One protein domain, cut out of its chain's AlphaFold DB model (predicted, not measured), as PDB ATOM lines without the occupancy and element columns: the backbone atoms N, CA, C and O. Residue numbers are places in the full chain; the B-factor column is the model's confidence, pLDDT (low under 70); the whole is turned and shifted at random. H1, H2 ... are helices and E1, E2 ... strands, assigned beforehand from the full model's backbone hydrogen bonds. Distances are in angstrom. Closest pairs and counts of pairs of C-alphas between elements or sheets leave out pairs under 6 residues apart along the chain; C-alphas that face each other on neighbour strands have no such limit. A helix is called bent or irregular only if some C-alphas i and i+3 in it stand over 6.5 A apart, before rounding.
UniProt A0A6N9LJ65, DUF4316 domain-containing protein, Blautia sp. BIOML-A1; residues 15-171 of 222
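AT A GLANCE: This is residues 15 to 171 of the 222 residues of the protein "DUF4316 domain-containing protein" of Blautia sp. BIOML-A1 (UniProt A0A6N9LJ65). A strongly twisted wall of six strands has H3 and H7 packed over one face; H1 runs past its edge strand E6, and the long H2 packs on H7. Short H5 stands beside the strands at the sheet's level. The printed part has 157 residues with eight named helices and six named strands, in the order H1 H2 E1 E2 H3 E3 H4 E4 E5 H5 H6 H7 E6 H8; the sheet E2 E1 E3 E4 E5 E6 is mixed, and so is the class, helices and strands. It is compact, with a radius of gyration of the C-alphas of 15.5 A and spans of 44 by 38 by 25 A.

HOW THE PARTS SIT: H1, residues 15 to 29, only grazes the sheet; its closest C-alpha pair with E6, residues 159 to 161, is Asn 23 and Arg 159, 5.0 A. H2, residues 35 to 53, touches H7, residues 142 to 154, at a steep tilt of 44 degrees, opposite ways, the closest C-alphas being those of Ala 46 and Pro 142, 4.6 A. E1, residues 56 to 62, and E2, residues 73 to 77, form a hairpin, with N 61 and O 74 at 2.9 A. H3, residues 79 to 91, is over E1 and on the same face as H7: two layers, helices on one face of a sheet. E3, residues 101 to 107, is antiparallel to E1, with N 58 and O 105 at 2.9 A; E2, H3, E3 is a split strand-helix-strand unit, E1 between its parallel strands, with a right-handed crossover. H4, residues 109 to 114, is irregular, C-alphas 110 and 113 being 9.0 A apart. E4, residues 118 to 123, is antiparallel to E3, with N 104 and O 119 at 3.0 A, and forms a hairpin with E5, residues 126 to 128, with N 128 and O 121 at 2.8 A. E5 and E6 are parallel neighbours, with N 127 and O 159 at 2.8 A; with H5, residues 129 to 134, H6, residues 136 to 139, and H7 between, they make a strand-helix-strand unit. H8, residues 164 to 170, is close but not clearly touching H5, the C-alphas of Gly 130 and Ala 164 being 6.6 A apart. Every O i to N i+4 pair is within hydrogen-bond range in H1, H2, H3, H7 and H8; H4 has 0 of 2, with 1 of 3 O i to N i+3 pairs, H5 has 0 of 2, with 3 of 3, and H6 is too short.

IN THESE COORDINATES: H1 begins with C-alpha 15 at (-45.500, -10.737, -11.918) and is 21.3 A long. H2 is 26.6 A, E1 20.2 A, E3 19.2 A and H7 18.8 A long. H8 ends with C-alpha 170 at (-30.025, 8.207, -2.078).

THE WHOLE: The two C-alphas farthest apart, those of Glu 15 and Gln 52, are 47.0 A apart. The printed part has no cut and no long link. The model's pLDDT is under 70 in residues 15 to 34 and 168 to 171.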
ATOM      1  N   GLU A  15     -46.747 -11.475 -11.674       55.44
ATOM      2  CA  GLU A  15     -45.500 -10.737 -11.918       55.44
ATOM      3  C   GLU A  15     -45.766  -9.259 -12.251       55.44
ATOM      4  O   GLU A  15     -45.211  -8.393 -11.590       55.44
ATOM      5  N   GLU A  16     -46.702  -8.947 -13.159       57.97
ATOM      6  CA  GLU A  16     -47.101  -7.558 -13.455       57.97
ATOM      7  C   GLU A  16     -47.623  -6.817 -12.211       57.97
ATOM      8  O   GLU A  16     -47.339  -5.636 -12.023       57.97
ATOM      9  N   LEU A  17     -48.400  -7.491 -11.354       57.75
ATOM     10  CA  LEU A  17     -48.924  -6.898 -10.117       57.75
ATOM     11  C   LEU A  17     -47.830  -6.704  -9.057       57.75
ATOM     12  O   LEU A  17     -47.871  -5.728  -8.310       57.75
ATOM     13  N   GLU A  18     -46.877  -7.630  -8.961       55.78
ATOM     14  CA  GLU A  18     -45.727  -7.510  -8.063       55.78
ATOM     15  C   GLU A  18     -44.797  -6.386  -8.530       55.78
ATOM     16  O   GLU A  18     -44.452  -5.523  -7.724       55.78
ATOM     17  N   GLU A  19     -44.488  -6.306  -9.827       57.28
ATOM     18  CA  GLU A  19     -43.732  -5.199 -10.421       57.28
ATOM     19  C   GLU A  19     -44.434  -3.852 -10.215       57.28
ATOM     20  O   GLU A  19     -43.799  -2.897  -9.776       57.28
ATOM     21  N   GLN A  20     -45.754  -3.772 -10.421       55.91
ATOM     22  CA  GLN A  20     -46.527  -2.558 -10.126       55.91
ATOM     23  C   GLN A  20     -46.412  -2.132  -8.655       55.91
ATOM     24  O   GLN A  20     -46.277  -0.942  -8.370       55.91
ATOM     25  N   ASN A  21     -46.437  -3.082  -7.716       54.69
ATOM     26  CA  ASN A  21     -46.285  -2.779  -6.293       54.69
ATOM     27  C   ASN A  21     -44.875  -2.280  -5.946       54.69
ATOM     28  O   ASN A  21     -44.756  -1.311  -5.195       54.69
ATOM     29  N   TYR A  22     -43.822  -2.893  -6.496       53.47
ATOM     30  CA  TYR A  22     -42.449  -2.410  -6.308       53.47
ATOM     31  C   TYR A  22     -42.256  -1.009  -6.903       53.47
ATOM     32  O   TYR A  22     -41.672  -0.145  -6.249       53.47
ATOM     33  N   ASN A  23     -42.843  -0.744  -8.073       57.78
ATOM     34  CA  ASN A  23     -42.781   0.566  -8.720       57.78
ATOM     35  C   ASN A  23     -43.444   1.656  -7.869       57.78
ATOM     36  O   ASN A  23     -42.913   2.759  -7.779       57.78
ATOM     37  N   MET A  24     -44.562   1.367  -7.190       56.25
ATOM     38  CA  MET A  24     -45.196   2.344  -6.295       56.25
ATOM     39  C   MET A  24     -44.294   2.746  -5.121       56.25
ATOM     40  O   MET A  24     -44.234   3.928  -4.790       56.25
ATOM     41  N   VAL A  25     -43.583   1.797  -4.501       56.53
ATOM     42  CA  VAL A  25     -42.687   2.085  -3.366       56.53
ATOM     43  C   VAL A  25     -41.462   2.871  -3.829       56.53
ATOM     44  O   VAL A  25     -41.155   3.912  -3.249       56.53
ATOM     45  N   ASP A  26     -40.815   2.434  -4.914       57.72
ATOM     46  CA  ASP A  26     -39.672   3.147  -5.492       57.72
ATOM     47  C   ASP A  26     -40.066   4.569  -5.922       57.72
ATOM     48  O   ASP A  26     -39.311   5.513  -5.700       57.72
ATOM     49  N   ASN A  27     -41.270   4.768  -6.468       57.16
ATOM     50  CA  ASN A  27     -41.743   6.091  -6.874       57.16
ATOM     51  C   ASN A  27     -42.074   7.010  -5.694       57.16
ATOM     52  O   ASN A  27     -41.858   8.215  -5.809       57.16
ATOM     53  N   VAL A  28     -42.551   6.488  -4.561       56.91
ATOM     54  CA  VAL A  28     -42.729   7.292  -3.339       56.91
ATOM     55  C   VAL A  28     -41.367   7.717  -2.781       56.91
ATOM     56  O   VAL A  28     -41.160   8.901  -2.522       56.91
ATOM     57  N   LEU A  29     -40.409   6.790  -2.691       58.22
ATOM     58  CA  LEU A  29     -39.056   7.074  -2.198       58.22
ATOM     59  C   LEU A  29     -38.296   8.057  -3.108       58.22
ATOM     60  O   LEU A  29     -37.614   8.957  -2.623       58.22
ATOM     61  N   ASN A  30     -38.456   7.931  -4.428       56.12
ATOM     62  CA  ASN A  30     -37.782   8.776  -5.418       56.12
ATOM     63  C   ASN A  30     -38.459  10.144  -5.654       56.12
ATOM     64  O   ASN A  30     -37.926  10.949  -6.419       56.12
ATOM     65  N   ASN A  31     -39.619  10.418  -5.043       54.00
ATOM     66  CA  ASN A  31     -40.341  11.699  -5.140       54.00
ATOM     67  C   ASN A  31     -40.477  12.417  -3.775       54.00
ATOM     68  O   ASN A  31     -41.352  13.271  -3.613       54.00
ATOM     69  N   GLY A  32     -39.638  12.065  -2.796       55.59
ATOM     70  CA  GLY A  32     -39.656  12.617  -1.437       55.59
ATOM     71  C   GLY A  32     -39.237  14.093  -1.303       55.59
ATOM     72  O   GLY A  32     -39.150  14.865  -2.265       55.59
ATOM     73  N   TYR A  33     -38.991  14.511  -0.060       42.44
ATOM     74  CA  TYR A  33     -38.708  15.903   0.313       42.44
ATOM     75  C   TYR A  33     -37.473  16.486  -0.409       42.44
ATOM     76  O   TYR A  33     -36.383  15.926  -0.345       42.44
ATOM     77  N   GLY A  34     -37.638  17.644  -1.066       59.47
ATOM     78  CA  GLY A  34     -36.568  18.369  -1.779       59.47
ATOM     79  C   GLY A  34     -36.481  18.102  -3.291       59.47
ATOM     80  O   GLY A  34     -35.833  18.865  -4.008       59.47
ATOM     81  N   GLU A  35     -37.192  17.097  -3.816       71.50
ATOM     82  CA  GLU A  35     -37.098  16.725  -5.237       71.50
ATOM     83  C   GLU A  35     -37.629  17.821  -6.174       71.50
ATOM     84  O   GLU A  35     -37.078  18.062  -7.246       71.50
ATOM     85  N   LYS A  36     -38.661  18.565  -5.756       74.00
ATOM     86  CA  LYS A  36     -39.199  19.683  -6.547       74.00
ATOM     87  C   LYS A  36     -38.182  20.813  -6.733       74.00
ATOM     88  O   LYS A  36     -38.079  21.358  -7.826       74.00
ATOM     89  N   GLU A  37     -37.449  21.165  -5.679       81.25
ATOM     90  CA  GLU A  37     -36.404  22.197  -5.742       81.25
ATOM     91  C   GLU A  37     -35.247  21.721  -6.618       81.25
ATOM     92  O   GLU A  37     -34.812  22.440  -7.512       81.25
ATOM     93  N   ARG A  38     -34.831  20.462  -6.452       83.06
ATOM     94  CA  ARG A  38     -33.800  19.838  -7.283       83.06
ATOM     95  C   ARG A  38     -34.175  19.810  -8.768       83.06
ATOM     96  O   ARG A  38     -33.337  20.131  -9.607       83.06
ATOM     97  N   ARG A  39     -35.418  19.454  -9.110       86.50
ATOM     98  CA  ARG A  39     -35.917  19.488 -10.497       86.50
ATOM     99  C   ARG A  39     -35.878  20.892 -11.079       86.50
ATOM    100  O   ARG A  39     -35.467  21.066 -12.224       86.50
ATOM    101  N   GLU A  40     -36.266  21.888 -10.291       89.19
ATOM    102  CA  GLU A  40     -36.201  23.283 -10.717       89.19
ATOM    103  C   GLU A  40     -34.751  23.733 -10.941       89.19
ATOM    104  O   GLU A  40     -34.447  24.353 -11.956       89.19
ATOM    105  N   GLU A  41     -33.821  23.348 -10.063       91.81
ATOM    106  CA  GLU A  41     -32.391  23.599 -10.265       91.81
ATOM    107  C   GLU A  41     -31.851  22.928 -11.534       91.81
ATOM    108  O   GLU A  41     -31.051  23.535 -12.249       91.81
ATOM    109  N   ILE A  42     -32.272  21.693 -11.826       93.25
ATOM    110  CA  ILE A  42     -31.890  20.968 -13.048       93.25
ATOM    111  C   ILE A  42     -32.389  21.720 -14.285       93.25
ATOM    112  O   ILE A  42     -31.583  22.017 -15.167       93.25
ATOM    113  N   ARG A  43     -33.673  22.098 -14.322       95.06
ATOM    114  CA  ARG A  43     -34.259  22.875 -15.429       95.06
ATOM    115  C   ARG A  43     -33.567  24.216 -15.620       95.06
ATOM    116  O   ARG A  43     -33.214  24.575 -16.737       95.06
ATOM    117  N   MET A  44     -33.310  24.945 -14.535       97.00
ATOM    118  CA  MET A  44     -32.615  26.232 -14.597       97.00
ATOM    119  C   MET A  44     -31.185  26.087 -15.127       97.00
ATOM    120  O   MET A  44     -30.750  26.898 -15.950       97.00
ATOM    121  N   LYS A  45     -30.446  25.058 -14.689       97.00
ATOM    122  CA  LYS A  45     -29.096  24.765 -15.197       97.00
ATOM    123  C   LYS A  45     -29.123  24.422 -16.680       97.00
ATOM    124  O   LYS A  45     -28.289  24.934 -17.420       97.00
ATOM    125  N   ALA A  46     -30.070  23.595 -17.102       97.25
ATOM    126  CA  ALA A  46     -30.221  23.202 -18.490       97.25
ATOM    127  C   ALA A  46     -30.586  24.395 -19.383       97.25
ATOM    128  O   ALA A  46     -29.853  24.674 -20.325       97.25
ATOM    129  N   ALA A  47     -31.591  25.194 -19.011       97.06
ATOM    130  CA  ALA A  47     -31.961  26.411 -19.736       97.06
ATOM    131  C   ALA A  47     -30.791  27.404 -19.856       97.06
ATOM    132  O   ALA A  47     -30.503  27.905 -20.942       97.06
ATOM    133  N   THR A  48     -30.058  27.634 -18.758       97.88
ATOM    134  CA  THR A  48     -28.862  28.496 -18.766       97.88
ATOM    135  C   THR A  48     -27.797  27.955 -19.721       97.88
ATOM    136  O   THR A  48     -27.157  28.722 -20.436       97.88
ATOM    137  N   TYR A  49     -27.595  26.637 -19.732       97.56
ATOM    138  CA  TYR A  49     -26.627  25.988 -20.602       97.56
ATOM    139  C   TYR A  49     -27.006  26.154 -22.080       97.56
ATOM    140  O   TYR A  49     -26.174  26.613 -22.858       97.56
ATOM    141  N   GLN A  50     -28.273  25.917 -22.446       96.88
ATOM    142  CA  GLN A  50     -28.766  26.134 -23.815       96.88
ATOM    143  C   GLN A  50     -28.563  27.577 -24.284       96.88
ATOM    144  O   GLN A  50     -28.117  27.801 -25.406       96.88
ATOM    145  N   GLU A  51     -28.855  28.566 -23.433       96.81
ATOM    146  CA  GLU A  51     -28.646  29.979 -23.771       96.81
ATOM    147  C   GLU A  51     -27.166  30.324 -23.999       96.81
ATOM    148  O   GLU A  51     -26.852  31.189 -24.820       96.81
ATOM    149  N   GLN A  52     -26.253  29.670 -23.275       96.94
ATOM    150  CA  GLN A  52     -24.816  29.942 -23.343       96.94
ATOM    151  C   GLN A  52     -24.119  29.241 -24.511       96.94
ATOM    152  O   GLN A  52     -23.201  29.823 -25.091       96.94
ATOM    153  N   THR A  53     -24.515  28.009 -24.831       96.50
ATOM    154  CA  THR A  53     -23.818  27.164 -25.815       96.50
ATOM    155  C   THR A  53     -24.568  27.036 -27.137       96.50
ATOM    156  O   THR A  53     -23.953  26.736 -28.154       96.50
ATOM    157  N   GLY A  54     -25.880  27.288 -27.153       96.38
ATOM    158  CA  GLY A  54     -26.744  26.976 -28.292       96.38
ATOM    159  C   GLY A  54     -27.131  25.498 -28.381       96.38
ATOM    160  O   GLY A  54     -27.769  25.107 -29.358       96.38
ATOM    161  N   ALA A  55     -26.776  24.690 -27.377       97.19
ATOM    162  CA  ALA A  55     -27.130  23.281 -27.325       97.19
ATOM    163  C   ALA A  55     -28.645  23.065 -27.279       97.19
ATOM    164  O   ALA A  55     -29.418  23.866 -26.736       97.19
ATOM    165  N   SER A  56     -29.083  21.940 -27.828       97.19
ATOM    166  CA  SER A  56     -30.492  21.563 -27.847       97.19
ATOM    167  C   SER A  56     -30.677  20.078 -27.578       97.19
ATOM    168  O   SER A  56     -29.725  19.305 -27.599       97.19
ATOM    169  N   MET A  57     -31.909  19.686 -27.266       96.94
ATOM    170  CA  MET A  57     -32.276  18.283 -27.133       96.94
ATOM    171  C   MET A  57     -33.535  18.002 -27.948       96.94
ATOM    172  O   MET A  57     -34.461  18.820 -27.976       96.94
ATOM    173  N   THR A  58     -33.573  16.833 -28.566       97.88
ATOM    174  CA  THR A  58     -34.762  16.229 -29.172       97.88
ATOM    175  C   THR A  58     -34.985  14.850 -28.563       97.88
ATOM    176  O   THR A  58     -34.162  14.356 -27.794       97.88
ATOM    177  N   PHE A  59     -36.127  14.239 -28.847       98.19
ATOM    178  CA  PHE A  59     -36.461  12.900 -28.378       98.19
ATOM    179  C   PHE A  59     -36.657  11.959 -29.559       98.19
ATOM    180  O   PHE A  59     -36.929  12.388 -30.682       98.19
ATOM    181  N   TYR A  60     -36.557  10.666 -29.283       97.25
ATOM    182  CA  TYR A  60     -36.834   9.627 -30.263       97.25
ATOM    183  C   TYR A  60     -37.686   8.513 -29.660       97.25
ATOM    184  O   TYR A  60     -37.719   8.320 -28.443       97.25
ATOM    185  N   ALA A  61     -38.361   7.763 -30.527       97.19
ATOM    186  CA  ALA A  61     -39.046   6.523 -30.188       97.19
ATOM    187  C   ALA A  61     -38.728   5.460 -31.244       97.19
ATOM    188  O   ALA A  61     -38.878   5.697 -32.442       97.19
ATOM    189  N   ALA A  62     -38.320   4.273 -30.808       95.19
ATOM    190  CA  ALA A  62     -37.896   3.192 -31.684       95.19
ATOM    191  C   ALA A  62     -38.606   1.882 -31.345       95.19
ATOM    192  O   ALA A  62     -38.807   1.516 -30.184       95.19
ATOM    193  N   VAL A  63     -38.957   1.133 -32.391       92.25
ATOM    194  CA  VAL A  63     -39.466  -0.235 -32.243       92.25
ATOM    195  C   VAL A  63     -38.360  -1.172 -31.761       92.25
ATOM    196  O   VAL A  63     -38.645  -2.092 -31.003       92.25
ATOM    197  N   CYS A  64     -37.121  -0.943 -32.185       89.50
ATOM    198  CA  CYS A  64     -35.963  -1.720 -31.772       89.50
ATOM    199  C   CYS A  64     -34.822  -0.769 -31.438       89.50
ATOM    200  O   CYS A  64     -34.358  -0.071 -32.335       89.50
ATOM    201  N   GLU A  65     -34.417  -0.748 -30.172       82.75
ATOM    202  CA  GLU A  65     -33.286   0.034 -29.665       82.75
ATOM    203  C   GLU A  65     -31.962  -0.420 -30.294       82.75
ATOM    204  O   GLU A  65     -31.270   0.377 -30.918       82.75
ATOM    205  N   GLU A  66     -31.679  -1.726 -30.259       76.75
ATOM    206  CA  GLU A  66     -30.383  -2.281 -30.677       76.75
ATOM    207  C   GLU A  66     -30.067  -2.013 -32.160       76.75
ATOM    208  O   GLU A  66     -28.917  -1.816 -32.558       76.75
ATOM    209  N   PHE A  67     -31.103  -1.997 -33.004       77.38
ATOM    210  CA  PHE A  67     -30.960  -1.772 -34.436       77.38
ATOM    211  C   PHE A  67     -32.106  -0.918 -34.981       77.38
ATOM    212  O   PHE A  67     -33.092  -1.435 -35.516       77.38
ATOM    213  N   HIS A  68     -31.914   0.403 -34.991       74.12
ATOM    214  CA  HIS A  68     -32.862   1.363 -35.580       74.12
ATOM    215  C   HIS A  68     -33.186   1.084 -37.066       74.12
ATOM    216  O   HIS A  68     -34.197   1.541 -37.585       74.12
ATOM    217  N   SER A  69     -32.358   0.299 -37.767       71.81
ATOM    218  CA  SER A  69     -32.597  -0.124 -39.156       71.81
ATOM    219  C   SER A  69     -33.538  -1.328 -39.310       71.81
ATOM    220  O   SER A  69     -33.986  -1.612 -40.423       71.81
ATOM    221  N   MET A  70     -33.840  -2.057 -38.231       71.81
ATOM    222  CA  MET A  70     -34.656  -3.275 -38.294       71.81
ATOM    223  C   MET A  70     -36.157  -2.997 -38.373       71.81
ATOM    224  O   MET A  70     -36.891  -3.816 -38.933       71.81
ATOM    225  N   GLN A  71     -36.618  -1.886 -37.803       83.50
ATOM    226  CA  GLN A  71     -38.020  -1.464 -37.745       83.50
ATOM    227  C   GLN A  71     -38.100   0.072 -37.710       83.50
ATOM    228  O   GLN A  71     -37.104   0.747 -37.941       83.50
ATOM    229  N   ALA A  72     -39.286   0.637 -37.479       87.81
ATOM    230  CA  ALA A  72     -39.451   2.084 -37.411       87.81
ATOM    231  C   ALA A  72     -38.657   2.699 -36.243       87.81
ATOM    232  O   ALA A  72     -38.769   2.247 -35.100       87.81
ATOM    233  N   CYS A  73     -37.914   3.759 -36.555       92.12
ATOM    234  CA  CYS A  73     -37.315   4.700 -35.619       92.12
ATOM    235  C   CYS A  73     -37.836   6.099 -35.973       92.12
ATOM    236  O   CYS A  73     -37.852   6.472 -37.150       92.12
ATOM    237  N   TYR A  74     -38.318   6.829 -34.975       94.56
ATOM    238  CA  TYR A  74     -38.850   8.179 -35.109       94.56
ATOM    239  C   TYR A  74     -37.951   9.123 -34.310       94.56
ATOM    240  O   TYR A  74     -37.918   9.019 -33.090       94.56
ATOM    241  N   GLU A  75     -37.238  10.011 -34.996       95.06
ATOM    242  CA  GLU A  75     -36.176  10.874 -34.449       95.06
ATOM    243  C   GLU A  75     -36.567  12.356 -34.549       95.06
ATOM    244  O   GLU A  75     -37.496  12.712 -35.287       95.06
ATOM    245  N   GLY A  76     -35.859  13.235 -33.829       95.50
ATOM    246  CA  GLY A  76     -36.098  14.682 -33.887       95.50
ATOM    247  C   GLY A  76     -37.461  15.133 -33.343       95.50
ATOM    248  O   GLY A  76     -37.995  16.154 -33.780       95.50
ATOM    249  N   LEU A  77     -38.048  14.365 -32.423       97.62
ATOM    250  CA  LEU A  77     -39.373  14.610 -31.857       97.62
ATOM    251  C   LEU A  77     -39.321  15.574 -30.663       97.62
ATOM    252  O   LEU A  77     -38.319  15.666 -29.945       97.62
ATOM    253  N   SER A  78     -40.440  16.243 -30.386       97.94
ATOM    254  CA  SER A  78     -40.711  16.747 -29.035       97.94
ATOM    255  C   SER A  78     -40.930  15.587 -28.056       97.94
ATOM    256  O   SER A  78     -41.213  14.456 -28.458       97.94
ATOM    257  N   LEU A  79     -40.830  15.858 -26.752       97.81
ATOM    258  CA  LEU A  79     -41.109  14.846 -25.728       97.81
ATOM    259  C   LEU A  79     -42.531  14.294 -25.868       97.81
ATOM    260  O   LEU A  79     -42.748  13.093 -25.768       97.81
ATOM    261  N   GLU A  80     -43.501  15.171 -26.107       97.88
ATOM    262  CA  GLU A  80     -44.910  14.814 -26.209       97.88
ATOM    263  C   GLU A  80     -45.164  13.882 -27.406       97.88
ATOM    264  O   GLU A  80     -45.853  12.870 -27.264       97.88
ATOM    265  N   GLU A  81     -44.546  14.172 -28.553       98.19
ATOM    266  CA  GLU A  81     -44.603  13.323 -29.750       98.19
ATOM    267  C   GLU A  81     -43.891  11.980 -29.531       98.19
ATOM    268  O   GLU A  81     -44.414  10.935 -29.922       98.19
ATOM    269  N   ALA A  82     -42.726  11.977 -28.876       98.12
ATOM    270  CA  ALA A  82     -41.998  10.750 -28.557       98.12
ATOM    271  C   ALA A  82     -42.802   9.840 -27.618       98.12
ATOM    272  O   ALA A  82     -42.890   8.637 -27.858       98.12
ATOM    273  N   VAL A  83     -43.459  10.412 -26.604       97.69
ATOM    274  CA  VAL A  83     -44.344   9.684 -25.681       97.69
ATOM    275  C   VAL A  83     -45.526   9.064 -26.424       97.69
ATOM    276  O   VAL A  83     -45.863   7.904 -26.177       97.69
ATOM    277  N   GLU A  84     -46.162   9.813 -27.327       97.75
ATOM    278  CA  GLU A  84     -47.267   9.302 -28.146       97.75
ATOM    279  C   GLU A  84     -46.803   8.128 -29.016       97.75
ATOM    280  O   GLU A  84     -47.399   7.050 -28.968       97.75
ATOM    281  N   LYS A  85     -45.682   8.285 -29.731       97.00
ATOM    282  CA  LYS A  85     -45.108   7.216 -30.561       97.00
ATOM    283  C   LYS A  85     -44.677   6.003 -29.766       97.00
ATOM    284  O   LYS A  85     -44.936   4.879 -30.191       97.00
ATOM    285  N   TYR A  86     -44.082   6.202 -28.601       96.69
ATOM    286  CA  TYR A  86     -43.699   5.100 -27.741       96.69
ATOM    287  C   TYR A  86     -44.916   4.286 -27.291       96.69
ATOM    288  O   TYR A  86     -44.908   3.058 -27.374       96.69
ATOM    289  N   LYS A  87     -46.006   4.956 -26.896       95.12
ATOM    290  CA  LYS A  87     -47.260   4.287 -26.523       95.12
ATOM    291  C   LYS A  87     -47.878   3.529 -27.698       95.12
ATOM    292  O   LYS A  87     -48.232   2.367 -27.521       95.12
ATOM    293  N   GLU A  88     -47.927   4.123 -28.893       95.50
ATOM    294  CA  GLU A  88     -48.393   3.439 -30.114       95.50
ATOM    295  C   GLU A  88     -47.602   2.145 -30.385       95.50
ATOM    296  O   GLU A  88     -48.188   1.109 -30.702       95.50
ATOM    297  N   ILE A  89     -46.271   2.183 -30.234       94.31
ATOM    298  CA  ILE A  89     -45.404   1.008 -30.408       94.31
ATOM    299  C   ILE A  89     -45.736  -0.068 -29.366       94.31
ATOM    300  O   ILE A  89     -45.862  -1.244 -29.714       94.31
ATOM    301  N   ARG A  90     -45.894   0.326 -28.096       92.50
ATOM    302  CA  ARG A  90     -46.168  -0.583 -26.968       92.50
ATOM    303  C   ARG A  90     -47.554  -1.228 -27.040       92.50
ATOM    304  O   ARG A  90     -47.727  -2.336 -26.534       92.50
ATOM    305  N   GLU A  91     -48.527  -0.565 -27.662       93.44
ATOM    306  CA  GLU A  91     -49.882  -1.095 -27.850       93.44
ATOM    307  C   GLU A  91     -49.958  -2.222 -28.890       93.44
ATOM    308  O   GLU A  91     -50.900  -3.016 -28.847       93.44
ATOM    309  N   ASP A  92     -48.985  -2.336 -29.803       91.94
ATOM    310  CA  ASP A  92     -48.949  -3.409 -30.798       91.94
ATOM    311  C   ASP A  92     -48.264  -4.673 -30.240       91.94
ATOM    312  O   ASP A  92     -47.035  -4.728 -30.128       91.94
ATOM    313  N   PRO A  93     -49.007  -5.769 -29.974       89.19
ATOM    314  CA  PRO A  93     -48.427  -6.982 -29.399       89.19
ATOM    315  C   PRO A  93     -47.389  -7.651 -30.306       89.19
ATOM    316  O   PRO A  93     -46.591  -8.463 -29.840       89.19
ATOM    317  N   ARG A  94     -47.393  -7.341 -31.609       89.88
ATOM    318  CA  ARG A  94     -46.415  -7.862 -32.574       89.88
ATOM    319  C   ARG A  94     -45.049  -7.208 -32.410       89.88
ATOM    320  O   ARG A  94     -44.071  -7.764 -32.896       89.88
ATOM    321  N   LEU A  95     -44.988  -6.042 -31.770       88.94
ATOM    322  CA  LEU A  95     -43.765  -5.266 -31.597       88.94
ATOM    323  C   LEU A  95     -43.109  -5.487 -30.227       88.94
ATOM    324  O   LEU A  95     -41.956  -5.111 -30.033       88.94
ATOM    325  N   ALA A  96     -43.806  -6.149 -29.301       84.88
ATOM    326  CA  ALA A  96     -43.405  -6.268 -27.899       84.88
ATOM    327  C   ALA A  96     -42.040  -6.947 -27.667       84.88
ATOM    328  O   ALA A  96     -41.405  -6.704 -26.647       84.88
ATOM    329  N   TYR A  97     -41.581  -7.794 -28.593       84.75
ATOM    330  CA  TYR A  97     -40.322  -8.540 -28.466       84.75
ATOM    331  C   TYR A  97     -39.119  -7.861 -29.139       84.75
ATOM    332  O   TYR A  97     -38.040  -8.445 -29.162       84.75
ATOM    333  N   TYR A  98     -39.287  -6.659 -29.701       87.12
ATOM    334  CA  TYR A  98     -38.216  -5.963 -30.427       87.12
ATOM    335  C   TYR A  98     -37.328  -5.072 -29.550       87.12
ATOM    336  O   TYR A  98     -36.410  -4.463 -30.082       87.12
ATOM    337  N   GLY A  99     -37.568  -4.998 -28.237       87.50
ATOM    338  CA  GLY A  99     -36.830  -4.076 -27.364       87.50
ATOM    339  C   GLY A  99     -37.186  -2.626 -27.689       87.50
ATOM    340  O   GLY A  99     -36.362  -1.872 -28.198       87.50
ATOM    341  N   ASN A 100     -38.456  -2.260 -27.480       93.88
ATOM    342  CA  ASN A 100     -38.937  -0.913 -27.784       93.88
ATOM    343  C   ASN A 100     -38.315   0.095 -26.816       93.88
ATOM    344  O   ASN A 100     -38.441  -0.077 -25.596       93.88
ATOM    345  N   ALA A 101     -37.767   1.183 -27.353       95.00
ATOM    346  CA  ALA A 101     -37.168   2.241 -26.552       95.00
ATOM    347  C   ALA A 101     -37.674   3.634 -26.918       95.00
ATOM    348  O   ALA A 101     -38.156   3.887 -28.023       95.00
ATOM    349  N   MET A 102     -37.546   4.538 -25.957       96.94
ATOM    350  CA  MET A 102     -37.674   5.977 -26.136       96.94
ATOM    351  C   MET A 102     -36.512   6.643 -25.408       96.94
ATOM    352  O   MET A 102     -36.037   6.146 -24.383       96.94
ATOM    353  N   GLY A 103     -36.049   7.776 -25.907       96.25
ATOM    354  CA  GLY A 103     -34.902   8.433 -25.308       96.25
ATOM    355  C   GLY A 103     -34.649   9.822 -25.851       96.25
ATOM    356  O   GLY A 103     -35.543  10.439 -26.432       96.25
ATOM    357  N   VAL A 104     -33.437  10.313 -25.621       97.00
ATOM    358  CA  VAL A 104     -33.031  11.689 -25.921       97.00
ATOM    359  C   VAL A 104     -31.884  11.711 -26.922       97.00
ATOM    360  O   VAL A 104     -30.984  10.880 -26.869       97.00
ATOM    361  N   GLU A 105     -31.901  12.696 -27.805       96.25
ATOM    362  CA  GLU A 105     -30.778  13.102 -28.643       96.25
ATOM    363  C   GLU A 105     -30.318  14.473 -28.156       96.25
ATOM    364  O   GLU A 105     -31.114  15.413 -28.086       96.25
ATOM    365  N   ILE A 106     -29.045  14.600 -27.792       96.88
ATOM    366  CA  ILE A 106     -28.480  15.877 -27.347       96.88
ATOM    367  C   ILE A 106     -27.594  16.410 -28.454       96.88
ATOM    368  O   ILE A 106     -26.639  15.754 -28.847       96.88
ATOM    369  N   HIS A 107     -27.923  17.608 -28.921       96.50
ATOM    370  CA  HIS A 107     -27.199  18.312 -29.966       96.50
ATOM    371  C   HIS A 107     -26.311  19.370 -29.317       96.50
ATOM    372  O   HIS A 107     -26.792  20.441 -28.929       96.50
ATOM    373  N   ASP A 108     -25.039  19.029 -29.141       95.56
ATOM    374  CA  ASP A 108     -24.008  19.855 -28.521       95.56
ATOM    375  C   ASP A 108     -22.632  19.513 -29.116       95.56
ATOM    376  O   ASP A 108     -22.127  18.401 -28.952       95.56
ATOM    377  N   GLU A 109     -21.987  20.494 -29.753       91.88
ATOM    378  CA  GLU A 109     -20.674  20.325 -30.396       91.88
ATOM    379  C   GLU A 109     -19.569  19.859 -29.420       91.88
ATOM    380  O   GLU A 109     -18.551  19.314 -29.849       91.88
ATOM    381  N   SER A 110     -19.741  20.066 -28.109       90.81
ATOM    382  CA  SER A 110     -18.799  19.613 -27.079       90.81
ATOM    383  C   SER A 110     -18.857  18.110 -26.799       90.81
ATOM    384  O   SER A 110     -17.929  17.582 -26.185       90.81
ATOM    385  N   LEU A 111     -19.903  17.416 -27.259       89.19
ATOM    386  CA  LEU A 111     -20.068  15.970 -27.091       89.19
ATOM    387  C   LEU A 111     -19.340  15.139 -28.162       89.19
ATOM    388  O   LEU A 111     -19.435  13.914 -28.130       89.19
ATOM    389  N   GLU A 112     -18.585  15.775 -29.064       88.38
ATOM    390  CA  GLU A 112     -17.780  15.150 -30.126       88.38
ATOM    391  C   GLU A 112     -18.522  14.019 -30.871       88.38
ATOM    392  O   GLU A 112     -19.335  14.281 -31.752       88.38
ATOM    393  N   GLU A 113     -18.238  12.754 -30.540       88.94
ATOM    394  CA  GLU A 113     -18.811  11.564 -31.189       88.94
ATOM    395  C   GLU A 113     -20.266  11.271 -30.774       88.94
ATOM    396  O   GLU A 113     -20.919  10.430 -31.392       88.94
ATOM    397  N   TYR A 114     -20.776  11.953 -29.745       89.81
ATOM    398  CA  TYR A 114     -22.117  11.756 -29.188       89.81
ATOM    399  C   TYR A 114     -23.096  12.891 -29.519       89.81
ATOM    400  O   TYR A 114     -24.249  12.837 -29.088       89.81
ATOM    401  N   ASP A 115     -22.661  13.896 -30.284       92.38
ATOM    402  CA  ASP A 115     -23.528  14.964 -30.788       92.38
ATOM    403  C   ASP A 115     -24.641  14.385 -31.681       92.38
ATOM    404  O   ASP A 115     -24.383  13.740 -32.701       92.38
ATOM    405  N   GLY A 116     -25.891  14.565 -31.257       91.19
ATOM    406  CA  GLY A 116     -27.085  14.031 -31.908       91.19
ATOM    407  C   GLY A 116     -27.272  12.518 -31.773       91.19
ATOM    408  O   GLY A 116     -28.145  11.958 -32.436       91.19
ATOM    409  N   TYR A 117     -26.485  11.830 -30.938       90.81
ATOM    410  CA  TYR A 117     -26.658  10.396 -30.714       90.81
ATOM    411  C   TYR A 117     -27.922  10.122 -29.884       90.81
ATOM    412  O   TYR A 117     -28.184  10.790 -28.882       90.81
ATOM    413  N   ALA A 118     -28.692   9.113 -30.292       91.38
ATOM    414  CA  ALA A 118     -29.923   8.694 -29.635       91.38
ATOM    415  C   ALA A 118     -29.627   7.804 -28.414       91.38
ATOM    416  O   ALA A 118     -29.212   6.654 -28.554       91.38
ATOM    417  N   PHE A 119     -29.851   8.332 -27.211       92.31
ATOM    418  CA  PHE A 119     -29.628   7.624 -25.949       92.31
ATOM    419  C   PHE A 119     -30.933   7.108 -25.343       92.31
ATOM    420  O   PHE A 119     -31.792   7.930 -25.000       92.31
ATOM    421  N   PRO A 120     -31.086   5.786 -25.143       94.44
ATOM    422  CA  PRO A 120     -32.291   5.217 -24.556       94.44
ATOM    423  C   PRO A 120     -32.418   5.623 -23.089       94.44
ATOM    424  O   PRO A 120     -31.515   5.395 -22.284       94.44
ATOM    425  N   LEU A 121     -33.567   6.207 -22.742       96.06
ATOM    426  CA  LEU A 121     -33.937   6.528 -21.359       96.06
ATOM    427  C   LEU A 121     -35.098   5.673 -20.857       96.06
ATOM    428  O   LEU A 121     -35.325   5.610 -19.654       96.06
ATOM    429  N   VAL A 122     -35.862   5.061 -21.760       96.62
ATOM    430  CA  VAL A 122     -37.029   4.243 -21.440       96.62
ATOM    431  C   VAL A 122     -36.992   2.964 -22.249       96.62
ATOM    432  O   VAL A 122     -36.975   3.012 -23.477       96.62
ATOM    433  N   GLU A 123     -37.071   1.834 -21.557       92.81
ATOM    434  CA  GLU A 123     -37.134   0.496 -22.136       92.81
ATOM    435  C   GLU A 123     -38.284  -0.283 -21.485       92.81
ATOM    436  O   GLU A 123     -38.376  -0.430 -20.265       92.81
ATOM    437  N   GLY A 124     -39.226  -0.756 -22.303       89.19
ATOM    438  CA  GLY A 124     -40.477  -1.365 -21.839       89.19
ATOM    439  C   GLY A 124     -41.322  -0.483 -20.900       89.19
ATOM    440  O   GLY A 124     -42.176   0.286 -21.339       89.19
ATOM    441  N   SER A 125     -41.176  -0.698 -19.593       89.88
ATOM    442  CA  SER A 125     -41.861   0.055 -18.526       89.88
ATOM    443  C   SER A 125     -40.888   0.501 -17.430       89.88
ATOM    444  O   SER A 125     -41.263   0.683 -16.269       89.88
ATOM    445  N   VAL A 126     -39.621   0.659 -17.816       90.75
ATOM    446  CA  VAL A 126     -38.513   1.075 -16.964       90.75
ATOM    447  C   VAL A 126     -37.894   2.338 -17.553       90.75
ATOM    448  O   VAL A 126     -37.683   2.430 -18.759       90.75
ATOM    449  N   ILE A 127     -37.631   3.322 -16.698       94.25
ATOM    450  CA  ILE A 127     -36.815   4.494 -16.998       94.25
ATOM    451  C   ILE A 127     -35.381   4.154 -16.589       94.25
ATOM    452  O   ILE A 127     -35.049   4.143 -15.399       94.25
ATOM    453  N   GLU A 128     -34.543   3.879 -17.579       93.00
ATOM    454  CA  GLU A 128     -33.150   3.459 -17.434       93.00
ATOM    455  C   GLU A 128     -32.220   4.677 -17.361       93.00
ATOM    456  O   GLU A 128     -31.381   4.921 -18.225       93.00
ATOM    457  N   GLY A 129     -32.349   5.477 -16.297       90.94
ATOM    458  CA  GLY A 129     -31.466   6.627 -16.067       90.94
ATOM    459  C   GLY A 129     -29.986   6.237 -15.957       90.94
ATOM    460  O   GLY A 129     -29.117   7.023 -16.329       90.94
ATOM    461  N   GLY A 130     -29.700   5.009 -15.514       89.81
ATOM    462  CA  GLY A 130     -28.354   4.429 -15.493       89.81
ATOM    463  C   GLY A 130     -27.679   4.329 -16.867       89.81
ATOM    464  O   GLY A 130     -26.452   4.319 -16.925       89.81
ATOM    465  N   ASN A 131     -28.434   4.343 -17.974       91.75
ATOM    466  CA  ASN A 131     -27.850   4.341 -19.319       91.75
ATOM    467  C   ASN A 131     -26.977   5.581 -19.575       91.75
ATOM    468  O   ASN A 131     -26.001   5.513 -20.324       91.75
ATOM    469  N   LEU A 132     -27.262   6.703 -18.905       91.75
ATOM    470  CA  LEU A 132     -26.435   7.908 -18.993       91.75
ATOM    471  C   LEU A 132     -25.029   7.706 -18.410       91.75
ATOM    472  O   LEU A 132     -24.107   8.403 -18.819       91.75
ATOM    473  N   ASP A 133     -24.832   6.750 -17.496       90.31
ATOM    474  CA  ASP A 133     -23.526   6.489 -16.881       90.31
ATOM    475  C   ASP A 133     -22.536   5.801 -17.839       90.31
ATOM    476  O   ASP A 133     -21.329   5.789 -17.572       90.31
ATOM    477  N   TYR A 134     -23.011   5.243 -18.962       89.06
ATOM    478  CA  TYR A 134     -22.141   4.641 -19.979       89.06
ATOM    479  C   TYR A 134     -21.261   5.676 -20.689       89.06
ATOM    480  O   TYR A 134     -20.168   5.336 -21.147       89.06
ATOM    481  N   VAL A 135     -21.700   6.938 -20.726       88.75
ATOM    482  CA  VAL A 135     -20.958   8.067 -21.289       88.75
ATOM    483  C   VAL A 135     -20.810   9.126 -20.203       88.75
ATOM    484  O   VAL A 135     -21.765   9.799 -19.821       88.75
ATOM    485  N   LYS A 136     -19.591   9.282 -19.681       86.00
ATOM    486  CA  LYS A 136     -19.319  10.127 -18.503       86.00
ATOM    487  C   LYS A 136     -19.752  11.575 -18.703       86.00
ATOM    488  O   LYS A 136     -20.191  12.220 -17.755       86.00
ATOM    489  N   GLU A 137     -19.608  12.070 -19.923       89.44
ATOM    490  CA  GLU A 137     -19.979  13.412 -20.347       89.44
ATOM    491  C   GLU A 137     -21.495  13.618 -20.233       89.44
ATOM    492  O   GLU A 137     -21.936  14.651 -19.731       89.44
ATOM    493  N   LEU A 138     -22.294  12.607 -20.593       88.62
ATOM    494  CA  LEU A 138     -23.756  12.646 -20.528       88.62
ATOM    495  C   LEU A 138     -24.308  12.491 -19.120       88.62
ATOM    496  O   LEU A 138     -25.263  13.183 -18.772       88.62
ATOM    497  N   ALA A 139     -23.678  11.670 -18.278       86.56
ATOM    498  CA  ALA A 139     -24.065  11.509 -16.873       86.56
ATOM    499  C   ALA A 139     -24.137  12.853 -16.113       86.56
ATOM    500  O   ALA A 139     -24.931  13.041 -15.180       86.56
ATOM    501  N   ILE A 140     -23.316  13.825 -16.517       88.88
ATOM    502  CA  ILE A 140     -23.275  15.172 -15.934       88.88
ATOM    503  C   ILE A 140     -23.861  16.258 -16.844       88.88
ATOM    504  O   ILE A 140     -23.954  17.411 -16.414       88.88
ATOM    505  N   HIS A 141     -24.270  15.920 -18.069       94.62
ATOM    506  CA  HIS A 141     -24.726  16.901 -19.047       94.62
ATOM    507  C   HIS A 141     -26.056  17.540 -18.606       94.62
ATOM    508  O   HIS A 141     -27.021  16.811 -18.339       94.62
ATOM    509  N   PRO A 142     -26.171  18.885 -18.556       95.88
ATOM    510  CA  PRO A 142     -27.382  19.554 -18.075       95.88
ATOM    511  C   PRO A 142     -28.650  19.131 -18.826       95.88
ATOM    512  O   PRO A 142     -29.664  18.845 -18.191       95.88
ATOM    513  N   LEU A 143     -28.570  19.008 -20.157       97.12
ATOM    514  CA  LEU A 143     -29.705  18.581 -20.983       97.12
ATOM    515  C   LEU A 143     -30.077  17.110 -20.787       97.12
ATOM    516  O   LEU A 143     -31.258  16.789 -20.810       97.12
ATOM    517  N   ALA A 144     -29.106  16.229 -20.523       95.75
ATOM    518  CA  ALA A 144     -29.397  14.824 -20.241       95.75
ATOM    519  C   ALA A 144     -30.150  14.678 -18.914       95.75
ATOM    520  O   ALA A 144     -31.130  13.939 -18.822       95.75
ATOM    521  N   ARG A 145     -29.727  15.436 -17.891       94.25
ATOM    522  CA  ARG A 145     -30.399  15.455 -16.585       94.25
ATOM    523  C   ARG A 145     -31.808  16.013 -16.677       94.25
ATOM    524  O   ARG A 145     -32.720  15.449 -16.081       94.25
ATOM    525  N   GLU A 146     -31.996  17.101 -17.419       96.31
ATOM    526  CA  GLU A 146     -33.333  17.646 -17.636       96.31
ATOM    527  C   GLU A 146     -34.217  16.663 -18.413       96.31
ATOM    528  O   GLU A 146     -35.349  16.425 -17.997       96.31
ATOM    529  N   ALA A 147     -33.712  16.054 -19.490       97.06
ATOM    530  CA  ALA A 147     -34.459  15.064 -20.262       97.06
ATOM    531  C   ALA A 147     -34.929  13.896 -19.387       97.06
ATOM    532  O   ALA A 147     -36.102  13.527 -19.444       97.06
ATOM    533  N   LEU A 148     -34.052  13.373 -18.525       95.06
ATOM    534  CA  LEU A 148     -34.397  12.312 -17.583       95.06
ATOM    535  C   LEU A 148     -35.521  12.734 -16.628       95.06
ATOM    536  O   LEU A 148     -36.489  11.996 -16.462       95.06
ATOM    537  N   GLU A 149     -35.438  13.926 -16.032       93.25
ATOM    538  CA  GLU A 149     -36.492  14.420 -15.138       93.25
ATOM    539  C   GLU A 149     -37.817  14.651 -15.870       93.25
ATOM    540  O   GLU A 149     -38.871  14.284 -15.353       93.25
ATOM    541  N   ARG A 150     -37.786  15.182 -17.099       95.31
ATOM    542  CA  ARG A 150     -39.002  15.333 -17.907       95.31
ATOM    543  C   ARG A 150     -39.626  13.974 -18.223       95.31
ATOM    544  O   ARG A 150     -40.833  13.827 -18.079       95.31
ATOM    545  N   VAL A 151     -38.824  12.970 -18.582       95.25
ATOM    546  CA  VAL A 151     -39.293  11.591 -18.806       95.25
ATOM    547  C   VAL A 151     -39.934  11.007 -17.541       95.25
ATOM    548  O   VAL A 151     -41.021  10.431 -17.616       95.25
ATOM    549  N   ARG A 152     -39.323  11.213 -16.367       90.88
ATOM    550  CA  ARG A 152     -39.892  10.794 -15.071       90.88
ATOM    551  C   ARG A 152     -41.242  11.441 -14.775       90.88
ATOM    552  O   ARG A 152     -42.090  10.816 -14.147       90.88
ATOM    553  N   GLU A 153     -41.460  12.677 -15.216       90.56
ATOM    554  CA  GLU A 153     -42.736  13.373 -15.029       90.56
ATOM    555  C   GLU A 153     -43.858  12.838 -15.928       90.56
ATOM    556  O   GLU A 153     -45.009  12.817 -15.492       90.56
ATOM    557  N   VAL A 154     -43.551  12.400 -17.156       94.31
ATOM    558  CA  VAL A 154     -44.557  11.815 -18.071       94.31
ATOM    559  C   VAL A 154     -44.835  10.336 -17.812       94.31
ATOM    560  O   VAL A 154     -45.922   9.876 -18.166       94.31
ATOM    561  N   PHE A 155     -43.900   9.617 -17.186       91.44
ATOM    562  CA  PHE A 155     -44.043   8.207 -16.810       91.44
ATOM    563  C   PHE A 155     -43.856   7.987 -15.299       91.44
ATOM    564  O   PHE A 155     -42.959   7.249 -14.882       91.44
ATOM    565  N   PRO A 156     -44.693   8.608 -14.447       86.06
ATOM    566  CA  PRO A 156     -44.581   8.475 -12.996       86.06
ATOM    567  C   PRO A 156     -44.863   7.055 -12.488       86.06
ATOM    568  O   PRO A 156     -44.632   6.782 -11.317       86.06
ATOM    569  N   GLU A 157     -45.417   6.172 -13.317       83.50
ATOM    570  CA  GLU A 157     -45.719   4.777 -13.003       83.50
ATOM    571  C   GLU A 157     -44.609   3.799 -13.407       83.50
ATOM    572  O   GLU A 157     -44.641   2.633 -13.005       83.50
ATOM    573  N   TYR A 158     -43.633   4.253 -14.197       88.31
ATOM    574  CA  TYR A 158     -42.539   3.401 -14.648       88.31
ATOM    575  C   TYR A 158     -41.549   3.198 -13.509       88.31
ATOM    576  O   TYR A 158     -41.373   4.057 -12.641       88.31
ATOM    577  N   ARG A 159     -40.887   2.040 -13.517       86.38
ATOM    578  CA  ARG A 159     -39.792   1.790 -12.586       86.38
ATOM    579  C   ARG A 159     -38.650   2.742 -12.907       86.38
ATOM    580  O   ARG A 159     -38.233   2.801 -14.056       86.38
ATOM    581  N   PHE A 160     -38.107   3.440 -11.918       86.94
ATOM    582  CA  PHE A 160     -36.963   4.319 -12.138       86.94
ATOM    583  C   PHE A 160     -35.660   3.670 -11.670       86.94
ATOM    584  O   PHE A 160     -35.494   3.372 -10.487       86.94
ATOM    585  N   VAL A 161     -34.722   3.486 -12.600       88.56
ATOM    586  CA  VAL A 161     -33.345   3.079 -12.311       88.56
ATOM    587  C   VAL A 161     -32.464   4.333 -12.371       88.56
ATOM    588  O   VAL A 161     -32.175   4.829 -13.461       88.56
ATOM    589  N   PRO A 162     -32.059   4.903 -11.220       84.25
ATOM    590  CA  PRO A 162     -31.311   6.154 -11.200       84.25
ATOM    591  C   PRO A 162     -29.867   5.986 -11.711       84.25
ATOM    592  O   PRO A 162     -29.264   4.937 -11.465       84.25
ATOM    593  N   PRO A 163     -29.271   7.043 -12.301       87.31
ATOM    594  CA  PRO A 163     -27.829   7.145 -12.510       87.31
ATOM    595  C   PRO A 163     -27.040   6.951 -11.210       87.31
ATOM    596  O   PRO A 163     -27.539   7.252 -10.120       87.31
ATOM    597  N   ALA A 164     -25.783   6.527 -11.311       83.19
ATOM    598  CA  ALA A 164     -24.917   6.181 -10.189       83.19
ATOM    599  C   ALA A 164     -24.761   7.322  -9.171       83.19
ATOM    600  O   ALA A 164     -24.858   7.075  -7.973       83.19
ATOM    601  N   GLU A 165     -24.603   8.572  -9.620       79.56
ATOM    602  CA  GLU A 165     -24.516   9.742  -8.727       79.56
ATOM    603  C   GLU A 165     -25.803   9.928  -7.909       79.56
ATOM    604  O   GLU A 165     -25.764  10.167  -6.700       79.56
ATOM    605  N   ILE A 166     -26.964   9.781  -8.557       74.88
ATOM    606  CA  ILE A 166     -28.262   9.884  -7.883       74.88
ATOM    607  C   ILE A 166     -28.411   8.716  -6.907       74.88
ATOM    608  O   ILE A 166     -28.777   8.915  -5.748       74.88
ATOM    609  N   LYS A 167     -28.053   7.509  -7.347       72.00
ATOM    610  CA  LYS A 167     -28.071   6.310  -6.520       72.00
ATOM    611  C   LYS A 167     -27.172   6.444  -5.296       72.00
ATOM    612  O   LYS A 167     -27.612   6.052  -4.229       72.00
ATOM    613  N   GLU A 168     -25.976   7.017  -5.402       68.56
ATOM    614  CA  GLU A 168     -25.070   7.238  -4.266       68.56
ATOM    615  C   GLU A 168     -25.607   8.310  -3.305       68.56
ATOM    616  O   GLU A 168     -25.455   8.186  -2.088       68.56
ATOM    617  N   SER A 169     -26.291   9.335  -3.827       66.56
ATOM    618  CA  SER A 169     -26.933  10.351  -2.985       66.56
ATOM    619  C   SER A 169     -28.105   9.794  -2.164       66.56
ATOM    620  O   SER A 169     -28.276  10.182  -1.008       66.56
ATOM    621  N   ILE A 170     -28.874   8.854  -2.732       60.09
ATOM    622  CA  ILE A 170     -30.025   8.207  -2.078       60.09
ATOM    623  C   ILE A 170     -29.566   7.017  -1.212       60.09
ATOM    624  O   ILE A 170     -29.977   6.864  -0.062       60.09
ATOM    625  N   TYR A 171     -28.664   6.196  -1.748       61.03
ATOM    626  CA  TYR A 171     -28.133   4.961  -1.175       61.03
ATOM    627  C   TYR A 171     -26.595   5.004  -1.143       61.03
ATOM    628  O   TYR A 171     -25.936   4.351  -1.957       61.03
TER     629      TYR A 171